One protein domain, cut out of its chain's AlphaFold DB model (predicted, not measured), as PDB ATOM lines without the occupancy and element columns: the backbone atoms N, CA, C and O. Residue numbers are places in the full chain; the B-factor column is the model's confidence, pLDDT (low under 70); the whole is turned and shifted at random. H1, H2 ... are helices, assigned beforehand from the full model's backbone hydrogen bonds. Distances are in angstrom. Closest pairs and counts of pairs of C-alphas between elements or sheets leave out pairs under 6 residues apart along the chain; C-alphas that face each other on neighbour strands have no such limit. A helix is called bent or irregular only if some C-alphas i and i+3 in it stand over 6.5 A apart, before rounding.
ATOM      1  N   ALA A   4     244.569 280.850 304.367       90.38
ATOM      2  CA  ALA A   4     244.216 281.513 303.108       90.38
ATOM      3  C   ALA A   4     245.395 282.300 302.509       90.38
ATOM      4  O   ALA A   4     245.639 282.258 301.308       90.38
ATOM      5  N   GLU A   5     246.165 282.966 303.366       91.38
ATOM      6  CA  GLU A   5     247.346 283.734 302.980       91.38
ATOM      7  C   GLU A   5     248.479 282.811 302.508       91.38
ATOM      8  O   GLU A   5     249.116 283.084 301.497       91.38
ATOM      9  N   THR A   6     248.678 281.667 303.170       92.19
ATOM     10  CA  THR A   6     249.642 280.642 302.742       92.19
ATOM     11  C   THR A   6     249.297 280.040 301.386       92.19
ATOM     12  O   THR A   6     250.192 279.842 300.566       92.19
ATOM     13  N   ILE A   7     248.018 279.745 301.145       89.44
ATOM     14  CA  ILE A   7     247.552 279.209 299.861       89.44
ATOM     15  C   ILE A   7     247.769 280.245 298.757       89.44
ATOM     16  O   ILE A   7     248.322 279.904 297.716       89.44
ATOM     17  N   TYR A   8     247.412 281.509 299.008       89.44
ATOM     18  CA  TYR A   8     247.632 282.594 298.054       89.44
ATOM     19  C   TYR A   8     249.116 282.755 297.708       89.44
ATOM     20  O   TYR A   8     249.470 282.725 296.536       89.44
ATOM     21  N   GLN A   9     250.002 282.832 298.706       91.75
ATOM     22  CA  GLN A   9     251.442 282.970 298.457       91.75
ATOM     23  C   GLN A   9     252.000 281.792 297.650       91.75
ATOM     24  O   GLN A   9     252.699 282.001 296.666       91.75
ATOM     25  N   LYS A  10     251.621 280.555 297.991       89.50
ATOM     26  CA  LYS A  10     252.043 279.371 297.228       89.50
ATOM     27  C   LYS A  10     251.493 279.349 295.801       89.50
ATOM     28  O   LYS A  10     252.157 278.809 294.926       89.50
ATOM     29  N   SER A  11     250.310 279.923 295.568       87.62
ATOM     30  CA  SER A  11     249.712 280.027 294.230       87.62
ATOM     31  C   SER A  11     250.457 280.977 293.292       87.62
ATOM     32  O   SER A  11     250.372 280.797 292.083       87.62
ATOM     33  N   LEU A  12     251.218 281.943 293.824       91.12
ATOM     34  CA  LEU A  12     251.988 282.894 293.011       91.12
ATOM     35  C   LEU A  12     253.231 282.261 292.371       91.12
ATOM     36  O   LEU A  12     253.646 282.693 291.302       91.12
ATOM     37  N   ASP A  13     253.805 281.241 293.012       93.50
ATOM     38  CA  ASP A  13     255.010 280.546 292.538       93.50
ATOM     39  C   ASP A  13     254.694 279.378 291.581       93.50
ATOM     40  O   ASP A  13     255.600 278.686 291.108       93.50
ATOM     41  N   LEU A  14     253.410 279.106 291.327       91.31
ATOM     42  CA  LEU A  14     252.968 277.982 290.510       91.31
ATOM     43  C   LEU A  14     253.019 278.330 289.010       91.31
ATOM     44  O   LEU A  14     252.501 279.369 288.601       91.31
ATOM     45  N   PRO A  15     253.582 277.442 288.172       94.69
ATOM     46  CA  PRO A  15     253.395 277.495 286.727       94.69
ATOM     47  C   PRO A  15     251.906 277.480 286.345       94.69
ATOM     48  O   PRO A  15     251.088 276.885 287.048       94.69
ATOM     49  N   GLU A  16     251.557 278.115 285.226       91.19
ATOM     50  CA  GLU A  16     250.162 278.302 284.797       91.19
ATOM     51  C   GLU A  16     249.402 276.974 284.640       91.19
ATOM     52  O   GLU A  16     248.272 276.850 285.109       91.19
ATOM     53  N   ASP A  17     250.041 275.945 284.080       92.31
ATOM     54  CA  ASP A  17     249.476 274.598 283.929       92.31
ATOM     55  C   ASP A  17     249.126 273.957 285.279       92.31
ATOM     56  O   ASP A  17     248.080 273.325 285.434       92.31
ATOM     57  N   LYS A  18     249.973 274.169 286.289       90.25
ATOM     58  CA  LYS A  18     249.748 273.661 287.645       90.25
ATOM     59  C   LYS A  18     248.742 274.490 288.426       90.25
ATOM     60  O   LYS A  18     248.011 273.932 289.240       90.25
ATOM     61  N   ALA A  19     248.657 275.792 288.169       90.81
ATOM     62  CA  ALA A  19     247.612 276.629 288.741       90.81
ATOM     63  C   ALA A  19     246.221 276.173 288.268       90.81
ATOM     64  O   ALA A  19     245.319 276.045 289.093       90.81
ATOM     65  N   VAL A  20     246.072 275.845 286.978       90.75
ATOM     66  CA  VAL A  20     244.829 275.279 286.425       90.75
ATOM     67  C   VAL A  20     244.465 273.961 287.121       90.75
ATOM     68  O   VAL A  20     243.347 273.827 287.610       90.75
ATOM     69  N   GLU A  21     245.421 273.039 287.278       91.19
ATOM     70  CA  GLU A  21     245.205 271.759 287.980       91.19
ATOM     71  C   GLU A  21     244.731 271.959 289.435       91.19
ATOM     72  O   GLU A  21     243.853 271.247 289.931       91.19
ATOM     73  N   VAL A  22     245.273 272.964 290.131       92.19
ATOM     74  CA  VAL A  22     244.858 273.312 291.499       92.19
ATOM     75  C   VAL A  22     243.428 273.858 291.535       92.19
ATOM     76  O   VAL A  22     242.673 273.509 292.447       92.19
ATOM     77  N   ILE A  23     243.034 274.687 290.565       91.94
ATOM     78  CA  ILE A  23     241.659 275.199 290.458       91.94
ATOM     79  C   ILE A  23     240.675 274.051 290.219       91.94
ATOM     80  O   ILE A  23     239.689 273.941 290.954       91.94
ATOM     81  N   ASP A  24     240.987 273.145 289.290       93.31
ATOM     82  CA  ASP A  24     240.166 271.963 289.012       93.31
ATOM     83  C   ASP A  24     239.984 271.097 290.266       93.31
ATOM     84  O   ASP A  24     238.881 270.637 290.579       93.31
ATOM     85  N   PHE A  25     241.056 270.921 291.044       92.19
ATOM     86  CA  PHE A  25     240.997 270.177 292.297       92.19
ATOM     87  C   PHE A  25     240.129 270.869 293.360       92.19
ATOM     88  O   PHE A  25     239.352 270.207 294.056       92.19
ATOM     89  N   ILE A  26     240.209 272.197 293.484       90.56
ATOM     90  CA  ILE A  26     239.358 272.971 294.402       90.56
ATOM     91  C   ILE A  26     237.880 272.813 294.027       90.56
ATOM     92  O   ILE A  26     237.038 272.598 294.906       90.56
ATOM     93  N   ASP A  27     237.552 272.878 292.739       89.44
ATOM     94  CA  ASP A  27     236.180 272.704 292.269       89.44
ATOM     95  C   ASP A  27     235.682 271.267 292.443       89.44
ATOM     96  O   ASP A  27     234.551 271.063 292.895       89.44
ATOM     97  N   PHE A  28     236.538 270.266 292.222       91.69
ATOM     98  CA  PHE A  28     236.239 268.876 292.564       91.69
ATOM     99  C   PHE A  28     235.879 268.718 294.049       91.69
ATOM    100  O   PHE A  28     234.853 268.113 294.383       91.69
ATOM    101  N   LEU A  29     236.674 269.295 294.956       90.38
ATOM    102  CA  LEU A  29     236.395 269.235 296.391       90.38
ATOM    103  C   LEU A  29     235.079 269.938 296.740       90.38
ATOM    104  O   LEU A  29     234.275 269.392 297.499       90.38
ATOM    105  N   LYS A  30     234.802 271.107 296.155       85.94
ATOM    106  CA  LYS A  30     233.525 271.815 296.350       85.94
ATOM    107  C   LYS A  30     232.340 270.984 295.861       85.94
ATOM    108  O   LYS A  30     231.323 270.925 296.546       85.94
ATOM    109  N   ASN A  31     232.475 270.299 294.728       85.00
ATOM    110  CA  ASN A  31     231.444 269.407 294.192       85.00
ATOM    111  C   ASN A  31     231.201 268.206 295.106       85.00
ATOM    112  O   ASN A  31     230.053 267.894 295.398       85.00
ATOM    113  N   ARG A  32     232.271 267.579 295.605       81.88
ATOM    114  CA  ARG A  32     232.201 266.419 296.504       81.88
ATOM    115  C   ARG A  32     231.606 266.751 297.874       81.88
ATOM    116  O   ARG A  32     230.955 265.906 298.477       81.88
ATOM    117  N   THR A  33     231.869 267.951 298.387       79.50
ATOM    118  CA  THR A  33     231.433 268.354 299.736       79.50
ATOM    119  C   THR A  33     229.985 268.851 299.750       79.50
ATOM    120  O   THR A  33     229.384 268.958 300.817       79.50
ATOM    121  N   ARG A  34     229.394 269.129 298.578       78.00
ATOM    122  CA  ARG A  34     227.963 269.422 298.475       78.00
ATOM    123  C   ARG A  34     227.167 268.146 298.780       78.00
ATOM    124  O   ARG A  34     227.300 267.171 298.043       78.00
ATOM    125  N   PRO A  35     226.337 268.118 299.842       61.47
ATOM    126  CA  PRO A  35     225.442 266.995 300.073       61.47
ATOM    127  C   PRO A  35     224.484 266.906 298.882       61.47
ATOM    128  O   PRO A  35     223.790 267.876 298.596       61.47
ATOM    129  N   ASN A  36     224.531 265.770 298.174       53.69
ATOM    130  CA  ASN A  36     223.677 265.358 297.053       53.69
ATOM    131  C   ASN A  36     222.464 266.281 296.828       53.69
ATOM    132  O   ASN A  36     221.417 266.100 297.450       53.69
ATOM    133  N   GLN A  37     222.595 267.263 295.932       52.09
ATOM    134  CA  GLN A  37     221.433 267.899 295.321       52.09
ATOM    135  C   GLN A  37     221.121 267.126 294.035       52.09
ATOM    136  O   GLN A  37     221.906 267.187 293.087       52.09
ATOM    137  N   PRO A  38     220.004 266.382 293.975       49.22
ATOM    138  CA  PRO A  38     219.543 265.787 292.734       49.22
ATOM    139  C   PRO A  38     218.937 266.906 291.873       49.22
ATOM    140  O   PRO A  38     217.812 267.334 292.120       49.22
ATOM    141  N   GLY A  39     219.702 267.436 290.912       44.47
ATOM    142  CA  GLY A  39     219.252 268.576 290.101       44.47
ATOM    143  C   GLY A  39     220.201 269.039 288.987       44.47
ATOM    144  O   GLY A  39     220.722 270.141 289.054       44.47
ATOM    145  N   LEU A  40     220.377 268.186 287.972       47.12
ATOM    146  CA  LEU A  40     220.471 268.487 286.527       47.12
ATOM    147  C   LEU A  40     221.517 269.489 285.951       47.12
ATOM    148  O   LEU A  40     221.254 270.682 285.795       47.12
ATOM    149  N   HIS A  41     222.645 268.924 285.497       39.94
ATOM    150  CA  HIS A  41     223.341 269.103 284.195       39.94
ATOM    151  C   HIS A  41     224.579 268.183 284.282       39.94
ATOM    152  O   HIS A  41     225.475 268.459 285.069       39.94
ATOM    153  N   ASP A  42     224.715 267.007 283.669       53.25
ATOM    154  CA  ASP A  42     224.300 266.476 282.364       53.25
ATOM    155  C   ASP A  42     224.706 267.341 281.163       53.25
ATOM    156  O   ASP A  42     223.883 267.963 280.506       53.25
ATOM    157  N   ILE A  43     226.022 267.402 280.937       43.66
ATOM    158  CA  ILE A  43     226.684 267.380 279.617       43.66
ATOM    159  C   ILE A  43     228.101 266.815 279.806       43.66
ATOM    160  O   ILE A  43     229.105 267.438 279.502       43.66
ATOM    161  N   ASN A  44     228.171 265.639 280.419       42.94
ATOM    162  CA  ASN A  44     229.232 264.656 280.225       42.94
ATOM    163  C   ASN A  44     228.615 263.335 280.671       42.94
ATOM    164  O   ASN A  44     228.635 262.950 281.842       42.94
ATOM    165  N   HIS A  45     227.938 262.725 279.708       42.66
ATOM    166  CA  HIS A  45     227.227 261.464 279.800       42.66
ATOM    167  C   HIS A  45     228.207 260.329 280.131       42.66
ATOM    168  O   HIS A  45     228.696 259.651 279.240       42.66
ATOM    169  N   HIS A  46     228.552 260.197 281.413       41.91
ATOM    170  CA  HIS A  46     228.794 258.933 282.129       41.91
ATOM    171  C   HIS A  46     229.037 259.147 283.641       41.91
ATOM    172  O   HIS A  46     229.535 258.268 284.340       41.91
ATOM    173  N   ALA A  47     228.662 260.305 284.194       39.88
ATOM    174  CA  ALA A  47     228.665 260.554 285.633       39.88
ATOM    175  C   ALA A  47     227.401 259.965 286.287       39.88
ATOM    176  O   ALA A  47     226.507 260.690 286.717       39.88
ATOM    177  N   GLY A  48     227.301 258.634 286.326       41.56
ATOM    178  CA  GLY A  48     226.118 257.982 286.888       41.56
ATOM    179  C   GLY A  48     226.104 256.462 286.817       41.56
ATOM    180  O   GLY A  48     225.098 255.897 286.411       41.56
ATOM    181  N   LYS A  49     227.176 255.771 287.208       43.38
ATOM    182  CA  LYS A  49     227.116 254.317 287.419       43.38
ATOM    183  C   LYS A  49     228.141 253.900 288.460       43.38
ATOM    184  O   LYS A  49     229.312 253.830 288.135       43.38
ATOM    185  N   LEU A  50     227.622 253.646 289.667       44.91
ATOM    186  CA  LEU A  50     228.070 252.690 290.689       44.91
ATOM    187  C   LEU A  50     229.554 252.744 291.098       44.91
ATOM    188  O   LEU A  50     230.452 253.023 290.323       44.91
ATOM    189  N   ALA A  51     229.848 252.415 292.353       46.31
ATOM    190  CA  ALA A  51     231.192 251.973 292.709       46.31
ATOM    191  C   ALA A  51     231.440 250.635 291.992       46.31
ATOM    192  O   ALA A  51     231.253 249.567 292.566       46.31
ATOM    193  N   LEU A  52     231.735 250.700 290.696       52.41
ATOM    194  CA  LEU A  52     232.058 249.554 289.876       52.41
ATOM    195  C   LEU A  52     233.418 249.075 290.368       52.41
ATOM    196  O   LEU A  52     234.405 249.813 290.346       52.41
ATOM    197  N   SER A  53     233.447 247.848 290.886       57.22
ATOM    198  CA  SER A  53     234.703 247.145 291.127       57.22
ATOM    199  C   SER A  53     235.503 247.162 289.824       57.22
ATOM    200  O   SER A  53     234.906 247.159 288.747       57.22
ATOM    201  N   CYS A  54     236.837 247.130 289.877       57.62
ATOM    202  CA  CYS A  54     237.657 247.003 288.666       57.62
ATOM    203  C   CYS A  54     237.150 245.862 287.759       57.62
ATOM    204  O   CYS A  54     237.213 245.970 286.542       57.62
ATOM    205  N   LEU A  55     236.561 244.813 288.347       57.44
ATOM    206  CA  LEU A  55     235.912 243.716 287.626       57.44
ATOM    207  C   LEU A  55     234.719 244.128 286.753       57.44
ATOM    208  O   LEU A  55     234.491 243.491 285.732       57.44
ATOM    209  N   ASP A  56     233.944 245.138 287.138       62.53
ATOM    210  CA  ASP A  56     232.759 245.550 286.385       62.53
ATOM    211  C   ASP A  56     233.111 246.482 285.220       62.53
ATOM    212  O   ASP A  56     232.497 246.378 284.163       62.53
ATOM    213  N   LEU A  57     234.154 247.305 285.363       62.41
ATOM    214  CA  LEU A  57     234.738 248.077 284.255       62.41
ATOM    215  C   LEU A  57     235.328 247.162 283.176       62.41
ATOM    216  O   LEU A  57     235.135 247.380 281.984       62.41
ATOM    217  N   ILE A  58     235.998 246.091 283.601       63.66
ATOM    218  CA  ILE A  58     236.615 245.123 282.694       63.66
ATOM    219  C   ILE A  58     235.554 244.349 281.886       63.66
ATOM    220  O   ILE A  58     235.863 243.882 280.800       63.66
ATOM    221  N   LYS A  59     234.298 244.240 282.345       61.56
ATOM    222  CA  LYS A  59     233.218 243.588 281.573       61.56
ATOM    223  C   LYS A  59     232.691 244.433 280.411       61.56
ATOM    224  O   LYS A  59     232.205 243.852 279.448       61.56
ATOM    225  N   GLU A  60     232.735 245.765 280.509       57.66
ATOM    226  CA  GLU A  60     232.344 246.654 279.400       57.66
ATOM    227  C   GLU A  60     233.462 246.759 278.342       57.66
ATOM    228  O   GLU A  60     233.159 246.970 277.170       57.66
ATOM    229  N   ASP A  61     234.729 246.559 278.732       54.16
ATOM    230  CA  ASP A  61     235.899 246.748 277.856       54.16
ATOM    231  C   ASP A  61     236.485 245.425 277.309       54.16
ATOM    232  O   ASP A  61     236.994 245.360 276.189       54.16
ATOM    233  N   ILE A  62     236.361 244.318 278.053       56.50
ATOM    234  CA  ILE A  62     236.597 242.973 277.517       56.50
ATOM    235  C   ILE A  62     235.311 242.551 276.830       56.50
ATOM    236  O   ILE A  62     234.304 242.351 277.499       56.50
TER     237      ILE A  62
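AT A GLANCE: This is residues 4 to 62 of the 84 residues of the protein "DUF2281 domain-containing protein" of Crenothrix polyspora (UniProt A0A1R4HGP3). An open, stretched-out chain with no packed core: a short helix, H1, and a long one, H2, meet near their ends as a V, and a long loop of residues 34 to 53 leads from H2 to a small helix, H3, standing free at the far end. No helix touches another. The printed part has 59 residues with three named helices, in the order H1, H2, H3, and no named strand; the class is all helix. It is extended, with a radius of gyration of the C-alphas of 17.0 A, and elongated, spanning 46 by 30 by 20 A.

HOW THE PARTS SIT: Begin with H1, residues 4 to 12, and go on over the tight link of 3 residues to H2, residues 16 to 33. These two are close but not clearly touching, with 1 pair of C-alphas within 8 A: look at Ser 11 and Ala 19, the closest, whose C-alphas are 6.8 A apart. Their lines stand at a shallow tilt of 34 degrees, only just short of steep, and they run opposite ways. Their centres are 14.5 A apart. Farther along you reach H3, residues 54 to 61, which is apart from both H1 and H2. Check the backbone O and N atoms: in H1 and H2 every O i to N i+4 pair is within hydrogen-bond range, while in H3 3 of 4 are.

IN THESE COORDINATES: Find C-alpha 4 at (244.216, 281.513, 303.108), where H1 begins; from there it runs 12.8 A to C-alpha 12. H2 starts at C-alpha 16, at (250.162, 278.302, 284.797), and runs 25.9 A to C-alpha 33 at (231.433, 268.354, 299.736); with 18 residues it is the longest helix. H3 runs 11.0 A from C-alpha 54 to C-alpha 61, which you find at (235.899, 246.748, 277.856). None of the three is bent.

THE WHOLE: The C-alphas of Glu 5 and Ile 62 are the two farthest apart, at 49.2 A, and those of Ala 4 and Ile 62, the first and last printed, are 46.9 A apart. The printed part has no cut. The link from H2 to H3 is long, 20 residues, and its C-alphas lie 11 to 19 A from the mean of all C-alphas. Residues 4 to 9, which belong to H1, stand free, and so do residues 23 to 62, of which 23 to 33 belong to H2 and 54 to 61 to H3. In the B-factor column the mean pLDDT of the printed part is 71.4; residues 35 to 62 are under 70, where the model's confidence is low. The mean is 90 in H1, 89 in H2 and 60 in H3.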